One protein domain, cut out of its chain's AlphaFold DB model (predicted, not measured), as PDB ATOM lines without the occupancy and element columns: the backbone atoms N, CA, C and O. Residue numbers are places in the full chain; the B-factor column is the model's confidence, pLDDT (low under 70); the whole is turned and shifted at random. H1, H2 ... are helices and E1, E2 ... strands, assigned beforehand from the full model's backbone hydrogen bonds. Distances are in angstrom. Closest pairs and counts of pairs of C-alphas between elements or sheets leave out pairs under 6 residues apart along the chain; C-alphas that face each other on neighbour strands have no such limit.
ATOM      1  N   ILE A 419     351.736 101.078 285.056       95.12
ATOM      2  CA  ILE A 419     352.335 102.359 284.665       95.12
ATOM      3  C   ILE A 419     351.521 103.464 285.355       95.12
ATOM      4  O   ILE A 419     350.297 103.497 285.174       95.12
ATOM      5  N   PRO A 420     352.148 104.318 286.185       94.19
ATOM      6  CA  PRO A 420     351.479 105.469 286.774       94.19
ATOM      7  C   PRO A 420     351.266 106.572 285.727       94.19
ATOM      8  O   PRO A 420     352.092 106.769 284.839       94.19
ATOM      9  N   LEU A 421     350.145 107.277 285.846       92.69
ATOM     10  CA  LEU A 421     349.765 108.447 285.065       92.69
ATOM     11  C   LEU A 421     349.414 109.570 286.033       92.69
ATOM     12  O   LEU A 421     348.456 109.438 286.795       92.69
ATOM     13  N   ASP A 422     350.162 110.662 285.981       90.56
ATOM     14  CA  ASP A 422     349.895 111.838 286.799       90.56
ATOM     15  C   ASP A 422     349.064 112.842 286.000       90.56
ATOM     16  O   ASP A 422     349.424 113.217 284.882       90.56
ATOM     17  N   PHE A 423     347.938 113.261 286.574       85.56
ATOM     18  CA  PHE A 423     347.094 114.318 286.028       85.56
ATOM     19  C   PHE A 423     347.236 115.570 286.895       85.56
ATOM     20  O   PHE A 423     347.125 115.506 288.128       85.56
ATOM     21  N   ASP A 424     347.488 116.710 286.256       77.94
ATOM     22  CA  ASP A 424     347.514 117.999 286.939       77.94
ATOM     23  C   ASP A 424     346.108 118.353 287.437       77.94
ATOM     24  O   ASP A 424     345.102 118.124 286.757       77.94
ATOM     25  N   ALA A 425     346.025 118.907 288.648       59.91
ATOM     26  CA  ALA A 425     344.769 119.460 289.133       59.91
ATOM     27  C   ALA A 425     344.363 120.633 288.224       59.91
ATOM     28  O   ALA A 425     345.235 121.426 287.863       59.91
ATOM     29  N   PRO A 426     343.075 120.785 287.864       55.38
ATOM     30  CA  PRO A 426     342.644 121.926 287.073       55.38
ATOM     31  C   PRO A 426     343.000 123.210 287.827       55.38
ATOM     32  O   PRO A 426     342.572 123.401 288.970       55.38
ATOM     33  N   ASP A 427     343.809 124.064 287.199       46.03
ATOM     34  CA  ASP A 427     344.159 125.368 287.744       46.03
ATOM     35  C   ASP A 427     342.865 126.121 288.062       46.03
ATOM     36  O   ASP A 427     342.020 126.352 287.194       46.03
ATOM     37  N   ALA A 443     346.469 114.038 290.763       80.38
ATOM     38  CA  ALA A 443     345.820 112.738 290.864       80.38
ATOM     39  C   ALA A 443     346.633 111.698 290.084       80.38
ATOM     40  O   ALA A 443     346.610 111.688 288.854       80.38
ATOM     41  N   THR A 444     347.319 110.801 290.794       90.19
ATOM     42  CA  THR A 444     347.993 109.655 290.175       90.19
ATOM     43  C   THR A 444     346.998 108.523 289.933       90.19
ATOM     44  O   THR A 444     346.372 107.997 290.857       90.19
ATOM     45  N   HIS A 445     346.886 108.105 288.681       94.50
ATOM     46  CA  HIS A 445     346.127 106.942 288.248       94.50
ATOM     47  C   HIS A 445     347.058 105.849 287.726       94.50
ATOM     48  O   HIS A 445     348.206 106.094 287.384       94.50
ATOM     49  N   LEU A 446     346.565 104.613 287.666       94.88
ATOM     50  CA  LEU A 446     347.334 103.460 287.198       94.88
ATOM     51  C   LEU A 446     346.705 102.858 285.942       94.88
ATOM     52  O   LEU A 446     345.480 102.724 285.848       94.88
ATOM     53  N   VAL A 447     347.554 102.405 285.022       95.25
ATOM     54  CA  VAL A 447     347.183 101.486 283.939       95.25
ATOM     55  C   VAL A 447     347.967 100.185 284.057       95.25
ATOM     56  O   VAL A 447     349.018 100.135 284.693       95.25
ATOM     57  N   ARG A 448     347.464  99.122 283.430       95.44
ATOM     58  CA  ARG A 448     348.151  97.832 283.293       95.44
ATOM     59  C   ARG A 448     347.783  97.185 281.963       95.44
ATOM     60  O   ARG A 448     346.902  97.682 281.264       95.44
ATOM     61  N   GLY A 449     348.435  96.073 281.634       95.81
ATOM     62  CA  GLY A 449     348.129  95.313 280.425       95.81
ATOM     63  C   GLY A 449     346.651  94.921 280.342       95.81
ATOM     64  O   GLY A 449     346.115  94.325 281.280       95.81
ATOM     65  N   THR A 450     345.994  95.225 279.220       94.44
ATOM     66  CA  THR A 450     344.541  95.009 279.055       94.44
ATOM     67  C   THR A 450     344.156  93.528 279.061       94.44
ATOM     68  O   THR A 450     343.026  93.191 279.401       94.44
ATOM     69  N   TRP A 451     345.111  92.625 278.807       93.06
ATOM     70  CA  TRP A 451     344.937  91.170 278.925       93.06
ATOM     71  C   TRP A 451     344.664  90.683 280.357       93.06
ATOM     72  O   TRP A 451     344.240  89.545 280.542       93.06
ATOM     73  N   LEU A 452     344.912  91.518 281.373       91.38
ATOM     74  CA  LEU A 452     344.560  91.232 282.767       91.38
ATOM     75  C   LEU A 452     343.129  91.663 283.116       91.38
ATOM     76  O   LEU A 452     342.657  91.363 284.216       91.38
ATOM     77  N   SER A 453     342.451  92.397 282.232       86.88
ATOM     78  CA  SER A 453     341.057  92.762 282.440       86.88
ATOM     79  C   SER A 453     340.155  91.558 282.200       86.88
ATOM     80  O   SER A 453     340.237  90.895 281.169       86.88
ATOM     81  N   LYS A 454     339.264  91.305 283.158       75.75
ATOM     82  CA  LYS A 454     338.155  90.346 283.035       75.75
ATOM     83  C   LYS A 454     336.811  91.034 282.828       75.75
ATOM     84  O   LYS A 454     335.789  90.367 282.721       75.75
ATOM     85  N   VAL A 455     336.825  92.362 282.839       66.56
ATOM     86  CA  VAL A 455     335.637  93.192 282.752       66.56
ATOM     87  C   VAL A 455     335.148  93.156 281.307       66.56
ATOM     88  O   VAL A 455     335.773  93.751 280.431       66.56
ATOM     89  N   ASP A 456     334.041  92.449 281.085       62.62
ATOM     90  CA  ASP A 456     333.262  92.451 279.837       62.62
ATOM     91  C   ASP A 456     332.141  93.512 279.898       62.62
ATOM     92  O   ASP A 456     331.063  93.369 279.324       62.62
ATOM     93  N   GLU A 457     332.363  94.577 280.678       66.69
ATOM     94  CA  GLU A 457     331.451  95.715 280.739       66.69
ATOM     95  C   GLU A 457     331.637  96.583 279.492       66.69
ATOM     96  O   GLU A 457     332.755  96.926 279.084       66.69
ATOM     97  N   ALA A 458     330.513  96.992 278.907       64.44
ATOM     98  CA  ALA A 458     330.512  97.942 277.809       64.44
ATOM     99  C   ALA A 458     331.261  99.222 278.224       64.44
ATOM    100  O   ALA A 458     330.988  99.795 279.278       64.44
ATOM    101  N   HIS A 459     332.164  99.698 277.365       73.38
ATOM    102  CA  HIS A 459     332.973 100.904 277.593       73.38
ATOM    103  C   HIS A 459     333.995 100.802 278.745       73.38
ATOM    104  O   HIS A 459     334.458 101.824 279.255       73.38
ATOM    105  N   ALA A 460     334.374  99.591 279.175       81.69
ATOM    106  CA  ALA A 460     335.517  99.404 280.074       81.69
ATOM    107  C   ALA A 460     336.860  99.380 279.325       81.69
ATOM    108  O   ALA A 460     337.891  99.703 279.904       81.69
ATOM    109  N   TYR A 461     336.872  98.989 278.043       86.94
ATOM    110  CA  TYR A 461     338.060  98.978 277.169       86.94
ATOM    111  C   TYR A 461     339.295  98.284 277.777       86.94
ATOM    112  O   TYR A 461     340.436  98.617 277.453       86.94
ATOM    113  N   GLY A 462     339.102  97.336 278.696       86.06
ATOM    114  CA  GLY A 462     340.197  96.695 279.430       86.06
ATOM    115  C   GLY A 462     340.976  97.614 280.386       86.06
ATOM    116  O   GLY A 462     342.054  97.235 280.844       86.06
ATOM    117  N   LEU A 463     340.457  98.808 280.677       91.44
ATOM    118  CA  LEU A 463     341.064  99.835 281.522       91.44
ATOM    119  C   LEU A 463     340.433  99.869 282.918       91.44
ATOM    120  O   LEU A 463     339.354  99.334 283.160       91.44
ATOM    121  N   ALA A 464     341.122 100.516 283.862       91.25
ATOM    122  CA  ALA A 464     340.649 100.617 285.238       91.25
ATOM    123  C   ALA A 464     339.373 101.481 285.334       91.25
ATOM    124  O   ALA A 464     339.400 102.634 284.885       91.25
ATOM    125  N   PRO A 465     338.306 101.014 286.013       89.44
ATOM    126  CA  PRO A 465     337.081 101.796 286.202       89.44
ATOM    127  C   PRO A 465     337.332 103.163 286.850       89.44
ATOM    128  O   PRO A 465     336.743 104.161 286.441       89.44
ATOM    129  N   LYS A 466     338.263 103.234 287.813       90.00
ATOM    130  CA  LYS A 466     338.640 104.488 288.487       90.00
ATOM    131  C   LYS A 466     339.291 105.503 287.545       90.00
ATOM    132  O   LYS A 466     338.988 106.687 287.647       90.00
ATOM    133  N   LEU A 467     340.146 105.048 286.623       92.56
ATOM    134  CA  LEU A 467     340.751 105.915 285.607       92.56
ATOM    135  C   LEU A 467     339.682 106.436 284.645       92.56
ATOM    136  O   LEU A 467     339.587 107.638 284.423       92.56
ATOM    137  N   LEU A 468     338.835 105.548 284.120       91.19
ATOM    138  CA  LEU A 468     337.773 105.948 283.197       91.19
ATOM    139  C   LEU A 468     336.791 106.925 283.851       91.19
ATOM    140  O   LEU A 468     336.421 107.919 283.235       91.19
ATOM    141  N   ALA A 469     336.399 106.685 285.104       89.50
ATOM    142  CA  ALA A 469     335.542 107.599 285.853       89.50
ATOM    143  C   ALA A 469     336.178 108.990 286.010       89.50
ATOM    144  O   ALA A 469     335.485 109.993 285.835       89.50
ATOM    145  N   HIS A 470     337.485 109.052 286.286       90.88
ATOM    146  CA  HIS A 470     338.227 110.310 286.373       90.88
ATOM    147  C   HIS A 470     338.262 111.051 285.029       90.88
ATOM    148  O   HIS A 470     337.843 112.205 284.965       90.88
ATOM    149  N   LEU A 471     338.658 110.379 283.944       90.56
ATOM    150  CA  LEU A 471     338.735 110.986 282.607       90.56
ATOM    151  C   LEU A 471     337.365 111.464 282.108       90.56
ATOM    152  O   LEU A 471     337.235 112.574 281.593       90.56
ATOM    153  N   ARG A 472     336.312 110.666 282.332       89.94
ATOM    154  CA  ARG A 472     334.925 111.052 282.027       89.94
ATOM    155  C   ARG A 472     334.502 112.295 282.807       89.94
ATOM    156  O   ARG A 472     333.784 113.129 282.264       89.94
ATOM    157  N   ALA A 473     334.891 112.411 284.078       87.50
ATOM    158  CA  ALA A 473     334.567 113.575 284.898       87.50
ATOM    159  C   ALA A 473     335.313 114.830 284.422       87.50
ATOM    160  O   ALA A 473     334.692 115.887 284.308       87.50
ATOM    161  N   LEU A 474     336.597 114.691 284.086       85.94
ATOM    162  CA  LEU A 474     337.444 115.769 283.572       85.94
ATOM    163  C   LEU A 474     336.877 116.340 282.263       85.94
ATOM    164  O   LEU A 474     336.579 117.528 282.180       85.94
ATOM    165  N   LEU A 475     336.571 115.477 281.292       85.38
ATOM    166  CA  LEU A 475     336.038 115.897 279.989       85.38
ATOM    167  C   LEU A 475     334.605 116.450 280.061       85.38
ATOM    168  O   LEU A 475     334.211 117.281 279.240       85.38
ATOM    169  N   LYS A 476     333.804 116.024 281.048       82.31
ATOM    170  CA  LYS A 476     332.474 116.606 281.299       82.31
ATOM    171  C   LYS A 476     332.561 117.999 281.919       82.31
ATOM    172  O   LYS A 476     331.708 118.832 281.612       82.31
ATOM    173  N   ALA A 477     333.554 118.252 282.772       73.25
ATOM    174  CA  ALA A 477     333.775 119.570 283.364       73.25
ATOM    175  C   ALA A 477     334.154 120.607 282.295       73.25
ATOM    176  O   ALA A 477     333.570 121.691 282.273       73.25
ATOM    177  N   ASP A 478     335.012 120.236 281.343       64.38
ATOM    178  CA  ASP A 478     335.386 121.098 280.211       64.38
ATOM    179  C   ASP A 478     334.191 121.427 279.295       64.38
ATOM    180  O   ASP A 478     334.114 122.502 278.694       64.38
ATOM    181  N   CYS A 479     333.200 120.533 279.233       59.53
ATOM    182  CA  CYS A 479     331.983 120.700 278.438       59.53
ATOM    183  C   CYS A 479     330.849 121.473 279.149       59.53
ATOM    184  O   CYS A 479     329.793 121.681 278.543       59.53
ATOM    185  N   ALA A 480     331.027 121.932 280.396       56.28
ATOM    186  CA  ALA A 480     329.963 122.522 281.229       56.28
ATOM    187  C   ALA A 480     329.332 123.832 280.687       56.28
ATOM    188  O   ALA A 480     328.367 124.339 281.265       56.28
ATOM    189  N   GLY A 481     329.832 124.377 279.571       52.59
ATOM    190  CA  GLY A 481     329.259 125.524 278.852       52.59
ATOM    191  C   GLY A 481     328.268 125.185 277.723       52.59
ATOM    192  O   GLY A 481     327.713 126.102 277.113       52.59
ATOM    193  N   LEU A 482     328.040 123.904 277.413       52.44
ATOM    194  CA  LEU A 482     327.152 123.447 276.332       52.44
ATOM    195  C   LEU A 482     325.782 122.985 276.876       52.44
ATOM    196  O   LEU A 482     325.692 122.519 278.013       52.44
ATOM    197  N   PRO A 483     324.680 123.118 276.105       51.66
ATOM    198  CA  PRO A 483     323.359 122.689 276.559       51.66
ATOM    199  C   PRO A 483     323.339 121.176 276.842       51.66
ATOM    200  O   PRO A 483     323.915 120.415 276.060       51.66
ATOM    201  N   PRO A 484     322.651 120.720 277.907       50.66
ATOM    202  CA  PRO A 484     322.625 119.312 278.280       50.66
ATOM    203  C   PRO A 484     321.973 118.492 277.166       50.66
ATOM    204  O   PRO A 484     320.780 118.636 276.887       50.66
ATOM    205  N   ARG A 485     322.760 117.632 276.518       53.53
ATOM    206  CA  ARG A 485     322.236 116.579 275.648       53.53
ATOM    207  C   ARG A 485     321.824 115.427 276.554       53.53
ATOM    208  O   ARG A 485     322.635 114.951 277.336       53.53
ATOM    209  N   THR A 486     320.563 115.015 276.508       48.91
ATOM    210  CA  THR A 486     320.109 113.792 277.181       48.91
ATOM    211  C   THR A 486     320.527 112.593 276.329       48.91
ATOM    212  O   THR A 486     319.984 112.458 275.231       48.91
ATOM    213  N   PRO A 487     321.476 111.753 276.778       54.53
ATOM    214  CA  PRO A 487     321.838 110.547 276.046       54.53
ATOM    215  C   PRO A 487     320.693 109.530 276.107       54.53
ATOM    216  O   PRO A 487     320.066 109.364 277.154       54.53
ATOM    217  N   GLU A 488     320.423 108.857 274.986       46.84
ATOM    218  CA  GLU A 488     319.324 107.885 274.859       46.84
ATOM    219  C   GLU A 488     319.552 106.619 275.715       46.84
ATOM    220  O   GLU A 488     318.578 106.039 276.185       46.84
ATOM    221  N   ASP A 489     320.816 106.293 276.038       51.25
ATOM    222  CA  ASP A 489     321.225 105.108 276.821       51.25
ATOM    223  C   ASP A 489     322.047 105.438 278.092       51.25
ATOM    224  O   ASP A 489     322.668 104.566 278.696       51.25
ATOM    225  N   GLY A 490     322.108 106.708 278.509       58.09
ATOM    226  CA  GLY A 490     322.915 107.136 279.669       58.09
ATOM    227  C   GLY A 490     324.422 107.304 279.405       58.09
ATOM    228  O   GLY A 490     325.123 107.849 280.260       58.09
ATOM    229  N   VAL A 491     324.912 106.910 278.222       63.66
ATOM    230  CA  VAL A 491     326.309 107.071 277.778       63.66
ATOM    231  C   VAL A 491     326.423 108.241 276.799       63.66
ATOM    232  O   VAL A 491     325.698 108.310 275.807       63.66
ATOM    233  N   ASP A 492     327.336 109.171 277.074       77.56
ATOM    234  CA  ASP A 492     327.645 110.289 276.183       77.56
ATOM    235  C   ASP A 492     328.737 109.853 275.193       77.56
ATOM    236  O   ASP A 492     329.913 109.787 275.548       77.56
ATOM    237  N   LYS A 493     328.330 109.512 273.960       80.88
ATOM    238  CA  LYS A 493     329.232 109.021 272.902       80.88
ATOM    239  C   LYS A 493     330.377 109.998 272.603       80.88
ATOM    240  O   LYS A 493     331.485 109.548 272.319       80.88
ATOM    241  N   ASP A 494     330.128 111.308 272.692       82.88
ATOM    242  CA  ASP A 494     331.155 112.329 272.447       82.88
ATOM    243  C   ASP A 494     332.209 112.288 273.570       82.88
ATOM    244  O   ASP A 494     333.411 112.331 273.305       82.88
ATOM    245  N   VAL A 495     331.775 112.122 274.826       86.19
ATOM    246  CA  VAL A 495     332.687 111.963 275.973       86.19
ATOM    247  C   VAL A 495     333.496 110.671 275.868       86.19
ATOM    248  O   VAL A 495     334.704 110.720 276.070       86.19
ATOM    249  N   GLU A 496     332.877 109.535 275.535       88.88
ATOM    250  CA  GLU A 496     333.610 108.263 275.403       88.88
ATOM    251  C   GLU A 496     334.668 108.327 274.296       88.88
ATOM    252  O   GLU A 496     335.809 107.917 274.513       88.88
ATOM    253  N   ARG A 497     334.334 108.917 273.141       89.75
ATOM    254  CA  ARG A 497     335.307 109.156 272.067       89.75
ATOM    255  C   ARG A 497     336.485 109.999 272.560       89.75
ATOM    256  O   ARG A 497     337.634 109.606 272.365       89.75
ATOM    257  N   ASN A 498     336.206 111.106 273.249       90.81
ATOM    258  CA  ASN A 498     337.239 111.998 273.778       90.81
ATOM    259  C   ASN A 498     338.122 111.317 274.842       90.81
ATOM    260  O   ASN A 498     339.321 111.581 274.885       90.81
ATOM    261  N   VAL A 499     337.567 110.425 275.675       91.88
ATOM    262  CA  VAL A 499     338.354 109.622 276.634       91.88
ATOM    263  C   VAL A 499     339.370 108.761 275.886       91.88
ATOM    264  O   VAL A 499     340.549 108.761 276.235       91.88
ATOM    265  N   LEU A 500     338.931 108.044 274.849       94.12
ATOM    266  CA  LEU A 500     339.804 107.169 274.067       94.12
ATOM    267  C   LEU A 500     340.880 107.958 273.310       94.12
ATOM    268  O   LEU A 500     342.048 107.575 273.341       94.12
ATOM    269  N   GLU A 501     340.509 109.078 272.683       94.38
ATOM    270  CA  GLU A 501     341.449 109.967 271.987       94.38
ATOM    271  C   GLU A 501     342.479 110.579 272.955       94.38
ATOM    272  O   GLU A 501     343.670 110.620 272.640       94.38
ATOM    273  N   MET A 502     342.065 110.970 274.168       93.75
ATOM    274  CA  MET A 502     342.980 111.450 275.209       93.75
ATOM    275  C   MET A 502     343.982 110.364 275.618       93.75
ATOM    276  O   MET A 502     345.182 110.631 275.679       93.75
ATOM    277  N   ILE A 503     343.528 109.130 275.847       94.81
ATOM    278  CA  ILE A 503     344.418 108.015 276.203       94.81
ATOM    279  C   ILE A 503     345.411 107.726 275.070       94.81
ATOM    280  O   ILE A 503     346.605 107.581 275.330       94.81
ATOM    281  N   LEU A 504     344.957 107.696 273.814       96.56
ATOM    282  CA  LEU A 504     345.843 107.520 272.658       96.56
ATOM    283  C   LEU A 504     346.893 108.631 272.572       96.56
ATOM    284  O   LEU A 504     348.073 108.328 272.399       96.56
ATOM    285  N   SER A 505     346.503 109.888 272.811       96.00
ATOM    286  CA  SER A 505     347.434 111.027 272.808       96.00
ATOM    287  C   SER A 505     348.550 110.923 273.859       96.00
ATOM    288  O   SER A 505     349.617 111.503 273.672       96.00
ATOM    289  N   ILE A 506     348.327 110.163 274.938       94.62
ATOM    290  CA  ILE A 506     349.324 109.888 275.983       94.62
ATOM    291  C   ILE A 506     350.210 108.702 275.582       94.62
ATOM    292  O   ILE A 506     351.436 108.764 275.691       94.62
ATOM    293  N   PHE A 507     349.600 107.602 275.136       95.81
ATOM    294  CA  PHE A 507     350.305 106.331 274.976       95.81
ATOM    295  C   PHE A 507     350.995 106.150 273.623       95.81
ATOM    296  O   PHE A 507     352.009 105.454 273.578       95.81
ATOM    297  N   GLU A 508     350.514 106.763 272.538       95.75
ATOM    298  CA  GLU A 508     351.196 106.694 271.236       95.75
ATOM    299  C   GLU A 508     352.604 107.315 271.303       95.75
ATOM    300  O   GLU A 508     353.563 106.599 270.996       95.75
ATOM    301  N   PRO A 509     352.795 108.550 271.821       93.88
ATOM    302  CA  PRO A 509     354.139 109.104 271.994       93.88
ATOM    303  C   PRO A 509     354.991 108.300 272.982       93.88
ATOM    304  O   PRO A 509     356.201 108.168 272.800       93.88
ATOM    305  N   MET A 510     354.373 107.730 274.024       93.62
ATOM    306  CA  MET A 510     355.073 106.878 274.990       93.62
ATOM    307  C   MET A 510     355.633 105.614 274.320       93.62
ATOM    308  O   MET A 510     356.773 105.233 274.581       93.62
ATOM    309  N   LEU A 511     354.869 104.981 273.423       94.00
ATOM    310  CA  LEU A 511     355.328 103.813 272.669       94.00
ATOM    311  C   LEU A 511     356.452 104.166 271.688       94.00
ATOM    312  O   LEU A 511     357.387 103.377 271.532       94.00
ATOM    313  N   GLU A 512     356.364 105.327 271.034       90.94
ATOM    314  CA  GLU A 512     357.413 105.843 270.145       90.94
ATOM    315  C   GLU A 512     358.715 106.131 270.906       90.94
ATOM    316  O   GLU A 512     359.800 105.835 270.404       90.94
ATOM    317  N   GLY A 513     358.612 106.656 272.132       87.75
ATOM    318  CA  GLY A 513     359.756 106.938 272.999       87.75
ATOM    319  C   GLY A 513     360.503 105.686 273.470       87.75
ATOM    320  O   GLY A 513     361.713 105.736 273.694       87.75
ATOM    321  N   ILE A 514     359.821 104.541 273.581       88.50
ATOM    322  CA  ILE A 514     360.450 103.270 273.959       88.50
ATOM    323  C   ILE A 514     360.921 102.550 272.692       88.50
ATOM    324  O   ILE A 514     360.188 101.746 272.121       88.50
ATOM    325  N   CYS A 515     362.162 102.794 272.263       74.50
ATOM    326  CA  CYS A 515     362.742 102.172 271.062       74.50
ATOM    327  C   CYS A 515     362.588 100.637 271.021       74.50
ATOM    328  O   CYS A 515     362.770  99.967 272.045       74.50
ATOM    329  N   ASP A 516     362.358 100.090 269.821       72.50
ATOM    330  CA  ASP A 516     362.285  98.646 269.575       72.50
ATOM    331  C   ASP A 516     363.573  97.902 269.952       72.50
ATOM    332  O   ASP A 516     364.695  98.326 269.656       72.50
ATOM    333  N   SER A 517     363.387  96.747 270.589       68.56
ATOM    334  CA  SER A 517     364.439  95.839 271.049       68.56
ATOM    335  C   SER A 517     364.902  94.847 269.969       68.56
ATOM    336  O   SER A 517     365.920  94.178 270.155       68.56
ATOM    337  N   ASP A 518     364.206  94.779 268.826       63.75
ATOM    338  CA  ASP A 518     364.439  93.808 267.743       63.75
ATOM    339  C   ASP A 518     365.837  93.897 267.109       63.75
ATOM    340  O   ASP A 518     366.329  92.931 266.526       63.75
ATOM    341  N   ASN A 519     366.515  95.038 267.260       61.66
ATOM    342  CA  ASN A 519     367.850  95.267 266.703       61.66
ATOM    343  C   ASN A 519     369.005  94.755 267.593       61.66
ATOM    344  O   ASN A 519     370.166  94.918 267.212       61.66
ATOM    345  N   PHE A 520     368.733  94.156 268.760       67.75
ATOM    346  CA  PHE A 520     369.771  93.728 269.709       67.75
ATOM    347  C   PHE A 520     370.007  92.208 269.703       67.75
ATOM    348  O   PHE A 520     369.087  91.404 269.857       67.75
ATOM    349  N   GLU A 521     371.274  91.791 269.587       71.19
ATOM    350  CA  GLU A 521     371.668  90.376 269.660       71.19
ATOM    351  C   GLU A 521     371.554  89.817 271.092       71.19
ATOM    352  O   GLU A 521     372.525  89.796 271.848       71.19
ATOM    353  N   ARG A 522     370.380  89.288 271.460       76.06
ATOM    354  CA  ARG A 522     370.102  88.786 272.824       76.06
ATOM    355  C   ARG A 522     371.014  87.651 273.289       76.06
ATOM    356  O   ARG A 522     371.321  87.558 274.473       76.06
ATOM    357  N   ASN A 523     371.452  86.766 272.394       69.56
ATOM    358  CA  ASN A 523     372.101  85.510 272.797       69.56
ATOM    359  C   ASN A 523     373.466  85.711 273.485       69.56
ATOM    360  O   ASN A 523     373.796  84.946 274.391       69.56
ATOM    361  N   ASN A 524     374.206  86.770 273.137       78.50
ATOM    362  CA  ASN A 524     375.542  87.054 273.681       78.50
ATOM    363  C   ASN A 524     375.588  88.229 274.672       78.50
ATOM    364  O   ASN A 524     376.668  88.588 275.140       78.50
ATOM    365  N   SER A 525     374.445  88.822 275.012       87.31
ATOM    366  CA  SER A 525     374.386  89.938 275.956       87.31
ATOM    367  C   SER A 525     374.624  89.507 277.408       87.31
ATOM    368  O   SER A 525     374.334  88.366 277.798       87.31
ATOM    369  N   SER A 526     375.115  90.450 278.216       92.69
ATOM    370  CA  SER A 526     375.185  90.322 279.672       92.69
ATOM    371  C   SER A 526     373.788  90.185 280.291       92.69
ATOM    372  O   SER A 526     372.768  90.455 279.652       92.69
ATOM    373  N   TRP A 527     373.735  89.706 281.534       92.75
ATOM    374  CA  TRP A 527     372.476  89.418 282.225       92.75
ATOM    375  C   TRP A 527     371.610  90.675 282.414       92.75
ATOM    376  O   TRP A 527     370.398  90.608 282.242       92.75
ATOM    377  N   ASP A 528     372.232  91.818 282.709       95.50
ATOM    378  CA  ASP A 528     371.569  93.101 282.940       95.50
ATOM    379  C   ASP A 528     371.010  93.682 281.641       95.50
ATOM    380  O   ASP A 528     369.892  94.184 281.625       95.50
ATOM    381  N   VAL A 529     371.739  93.543 280.531       95.12
ATOM    382  CA  VAL A 529     371.254  93.922 279.196       95.12
ATOM    383  C   VAL A 529     370.041  93.083 278.794       95.12
ATOM    384  O   VAL A 529     369.053  93.637 278.319       95.12
ATOM    385  N   LYS A 530     370.081  91.761 279.013       93.50
ATOM    386  CA  LYS A 530     368.930  90.875 278.753       93.50
ATOM    387  C   LYS A 530     367.715  91.298 279.572       93.50
ATOM    388  O   LYS A 530     366.643  91.482 279.012       93.50
ATOM    389  N   LEU A 531     367.916  91.531 280.868       94.94
ATOM    390  CA  LEU A 531     366.851  91.932 281.779       94.94
ATOM    391  C   LEU A 531     366.236  93.288 281.398       94.94
ATOM    392  O   LEU A 531     365.017  93.444 281.451       94.94
ATOM    393  N   SER A 532     367.054  94.243 280.954       95.56
ATOM    394  CA  SER A 532     366.577  95.532 280.442       95.56
ATOM    395  C   SER A 532     365.771  95.395 279.155       95.56
ATOM    396  O   SER A 532     364.732  96.037 279.027       95.56
ATOM    397  N   LEU A 533     366.199  94.542 278.216       94.56
ATOM    398  CA  LEU A 533     365.424  94.260 277.003       94.56
ATOM    399  C   LEU A 533     364.073  93.621 277.346       94.56
ATOM    400  O   LEU A 533     363.046  94.086 276.858       94.56
ATOM    401  N   ASP A 534     364.057  92.624 278.231       94.38
ATOM    402  CA  ASP A 534     362.824  91.946 278.646       94.38
ATOM    403  C   ASP A 534     361.857  92.911 279.362       94.38
ATOM    404  O   ASP A 534     360.645  92.872 279.136       94.38
ATOM    405  N   TYR A 535     362.377  93.838 280.177       96.06
ATOM    406  CA  TYR A 535     361.561  94.882 280.801       96.06
ATOM    407  C   TYR A 535     360.979  95.867 279.778       96.06
ATOM    408  O   TYR A 535     359.807  96.237 279.879       96.06
ATOM    409  N   LYS A 536     361.755  96.277 278.766       94.25
ATOM    410  CA  LYS A 536     361.227  97.118 277.679       94.25
ATOM    411  C   LYS A 536     360.121  96.417 276.915       94.25
ATOM    412  O   LYS A 536     359.105  97.043 276.632       94.25
ATOM    413  N   ASP A 537     360.305  95.140 276.596       94.44
ATOM    414  CA  ASP A 537     359.298  94.356 275.883       94.44
ATOM    415  C   ASP A 537     357.996  94.291 276.683       94.44
ATOM    416  O   ASP A 537     356.915  94.460 276.122       94.44
ATOM    417  N   LEU A 538     358.098  94.120 278.005       95.94
ATOM    418  CA  LEU A 538     356.958  94.188 278.912       95.94
ATOM    419  C   LEU A 538     356.263  95.558 278.855       95.94
ATOM    420  O   LEU A 538     355.047  95.606 278.670       95.94
ATOM    421  N   GLN A 539     357.007  96.664 278.970       96.00
ATOM    422  CA  GLN A 539     356.434  98.017 278.902       96.00
ATOM    423  C   GLN A 539     355.759  98.280 277.550       96.00
ATOM    424  O   GLN A 539     354.605  98.708 277.511       96.00
ATOM    425  N   ARG A 540     356.427  97.934 276.439       95.69
ATOM    426  CA  ARG A 540     355.865  98.029 275.083       95.69
ATOM    427  C   ARG A 540     354.591  97.203 274.968       95.69
ATOM    428  O   ARG A 540     353.581  97.723 274.511       95.69
ATOM    429  N   ARG A 541     354.588  95.957 275.453       96.31
ATOM    430  CA  ARG A 541     353.404  95.085 275.440       96.31
ATOM    431  C   ARG A 541     352.235  95.713 276.203       96.31
ATOM    432  O   ARG A 541     351.124  95.711 275.674       96.31
ATOM    433  N   ILE A 542     352.469  96.267 277.400       97.06
ATOM    434  CA  ILE A 542     351.436  96.970 278.183       97.06
ATOM    435  C   ILE A 542     350.859  98.128 277.364       97.06
ATOM    436  O   ILE A 542     349.652  98.159 277.120       97.06
ATOM    437  N   ILE A 543     351.714  99.028 276.880       96.75
ATOM    438  CA  ILE A 543     351.306 100.234 276.151       96.75
ATOM    439  C   ILE A 543     350.575  99.879 274.850       96.75
ATOM    440  O   ILE A 543     349.473 100.368 274.599       96.75
ATOM    441  N   SER A 544     351.122  98.963 274.047       96.69
ATOM    442  CA  SER A 544     350.489  98.501 272.808       96.69
ATOM    443  C   SER A 544     349.126  97.855 273.059       96.69
ATOM    444  O   SER A 544     348.212  98.040 272.254       96.69
ATOM    445  N   SER A 545     348.950  97.132 274.170       97.00
ATOM    446  CA  SER A 545     347.650  96.543 274.524       97.00
ATOM    447  C   SER A 545     346.588  97.600 274.840       97.00
ATOM    448  O   SER A 545     345.423  97.422 274.483       97.00
ATOM    449  N   ILE A 546     346.994  98.721 275.446       96.56
ATOM    450  CA  ILE A 546     346.125  99.862 275.751       96.56
ATOM    451  C   ILE A 546     345.734 100.581 274.458       96.56
ATOM    452  O   ILE A 546     344.544 100.764 274.205       96.56
ATOM    453  N   ILE A 547     346.713 100.910 273.609       96.88
ATOM    454  CA  ILE A 547     346.485 101.557 272.304       96.88
ATOM    455  C   ILE A 547     345.549 100.713 271.437       96.88
ATOM    456  O   ILE A 547     344.599 101.229 270.852       96.88
ATOM    457  N   THR A 548     345.790  99.400 271.375       95.75
ATOM    458  CA  THR A 548     344.947  98.475 270.605       95.75
ATOM    459  C   THR A 548     343.515  98.491 271.128       95.75
ATOM    460  O   THR A 548     342.581  98.635 270.343       95.75
ATOM    461  N   SER A 549     343.338  98.409 272.449       93.88
ATOM    462  CA  SER A 549     342.012  98.422 273.066       93.88
ATOM    463  C   SER A 549     341.257  99.731 272.815       93.88
ATOM    464  O   SER A 549     340.072  99.707 272.480       93.88
ATOM    465  N   CYS A 550     341.949 100.873 272.886       94.31
ATOM    466  CA  CYS A 550     341.347 102.179 272.613       94.31
ATOM    467  C   CYS A 550     340.938 102.328 271.142       94.31
ATOM    468  O   CYS A 550     339.827 102.768 270.858       94.31
ATOM    469  N   ASN A 551     341.785 101.889 270.206       94.56
ATOM    470  CA  ASN A 551     341.456 101.890 268.779       94.56
ATOM    471  C   ASN A 551     340.256 100.986 268.456       94.56
ATOM    472  O   ASN A 551     339.377 101.384 267.692       94.56
ATOM    473  N   CYS A 552     340.172  99.799 269.068       91.00
ATOM    474  CA  CYS A 552     338.987  98.945 268.953       91.00
ATOM    475  C   CYS A 552     337.734  99.643 269.505       91.00
ATOM    476  O   CYS A 552     336.686  99.614 268.861       91.00
ATOM    477  N   GLY A 553     337.843 100.319 270.654       89.44
ATOM    478  CA  GLY A 553     336.748 101.093 271.240       89.44
ATOM    479  C   GLY A 553     336.244 102.231 270.343       89.44
ATOM    480  O   GLY A 553     335.032 102.440 270.242       89.44
ATOM    481  N   LEU A 554     337.150 102.929 269.647       89.94
ATOM    482  CA  LEU A 554     336.798 103.977 268.685       89.94
ATOM    483  C   LEU A 554     336.058 103.409 267.471       89.94
ATOM    484  O   LEU A 554     335.012 103.940 267.106       89.94
ATOM    485  N   GLN A 555     336.539 102.302 266.898       86.06
ATOM    486  CA  GLN A 555     335.878 101.638 265.764       86.06
ATOM    487  C   GLN A 555     334.451 101.200 266.114       86.06
ATOM    488  O   GLN A 555     333.515 101.468 265.365       86.06
ATOM    489  N   MET A 556     334.258 100.606 267.296       80.38
ATOM    490  CA  MET A 556     332.928 100.205 267.772       80.38
ATOM    491  C   MET A 556     331.980 101.395 267.974       80.38
ATOM    492  O   MET A 556     330.768 101.237 267.842       80.38
ATOM    493  N   SER A 557     332.519 102.577 268.279       69.62
ATOM    494  CA  SER A 557     331.736 103.805 268.462       69.62
ATOM    495  C   SER A 557     331.343 104.468 267.134       69.62
ATOM    496  O   SER A 557     330.386 105.239 267.110       69.62
ATOM    497  N   GLU A 558     332.060 104.184 266.040       62.47
ATOM    498  CA  GLU A 558     331.754 104.673 264.684       62.47
ATOM    499  C   GLU A 558     330.746 103.776 263.938       62.47
ATOM    500  O   GLU A 558     330.000 104.275 263.094       62.47
ATOM    501  N   ASP A 559     330.679 102.485 264.283       52.16
ATOM    502  CA  ASP A 559     329.760 101.494 263.695       52.16
ATOM    503  C   ASP A 559     328.359 101.439 264.369       52.16
ATOM    504  O   ASP A 559     327.487 100.688 263.918       52.16
ATOM    505  N   MET A 560     328.124 102.233 265.428       45.88
ATOM    506  CA  MET A 560     326.858 102.362 266.187       45.88
ATOM    507  C   MET A 560     326.149 103.694 265.954       45.88
ATOM    508  O   MET A 560     324.913 103.688 265.760       45.88
TER     509      MET A 560
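Overview. This is residues 419 to 427 and 443 to 560 of the 560 residues of an uncharacterized protein of Musa acuminata subsp. malaccensis (UniProt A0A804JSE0). A long helical hairpin, H2 and H3 side by side, makes the long axis, and a small group of H1 and the two-stranded ribbon E1 E2 lies along one flank of it, with H1 crossing the first part of H2. Two stretches stick out, residues 480 to 490 at one end and, at the other, residues 523 to 528, of which 527 and 528 belong to H3. The 127 printed residues include, in order, E1, E2, H1, H2 and H3; the strands are antiparallel and the class is mostly helix. The whole is loose, with a radius of gyration of the C-alphas of 17.7 A, and spans 63 by 36 by 22 A.

Along the chain. E1, residues 419 to 423, begins with C-alpha 419 at (352.335, 102.359, 284.665). E2 is residues 443 to 447. H1, residues 465 to 478, is 20.3 A long. H2, residues 493 to 513, is 30.6 A long. H3, residues 527 to 558, is 46.9 A long and ends with C-alpha 558 at (331.754, 104.673, 264.684).

Arrangement. E1 and E2 are antiparallel, with N 421 and O 445 2.7 A apart, within hydrogen-bond range. The closest C-alphas of E2 and H1, His 445 and Leu 467, are 6.1 A apart. H1 touches residues 495 to 499 of H2 at a steep tilt of 69 degrees, only just short of about perpendicular; Leu 471 and Val 499 have the closest C-alphas, 6.1 A. H2 and H3, a helical hairpin, touch at a shallow tilt of 24 degrees, opposite ways, with the C-alphas of Leu 500 and Cys 550 closest at 5.4 A. H1 and H3 are apart. Each O i to N i+4 pair is within hydrogen-bond range in H1 and H3, and 15 of 17 in H2.

Size, cuts and confidence. The C-alphas of Pro 483 and Asn 524, the two farthest apart, are 63.3 A apart. Residues 428 to 442 are not printed; C-alphas 427 and 443 across this cut are 13.1 A apart. The links E2 to H1, H1 to H2 and H2 to H3 are long. The pLDDT, the model's own confidence, is under 70 for 30 of the printed residues, among them residues 478 to 491.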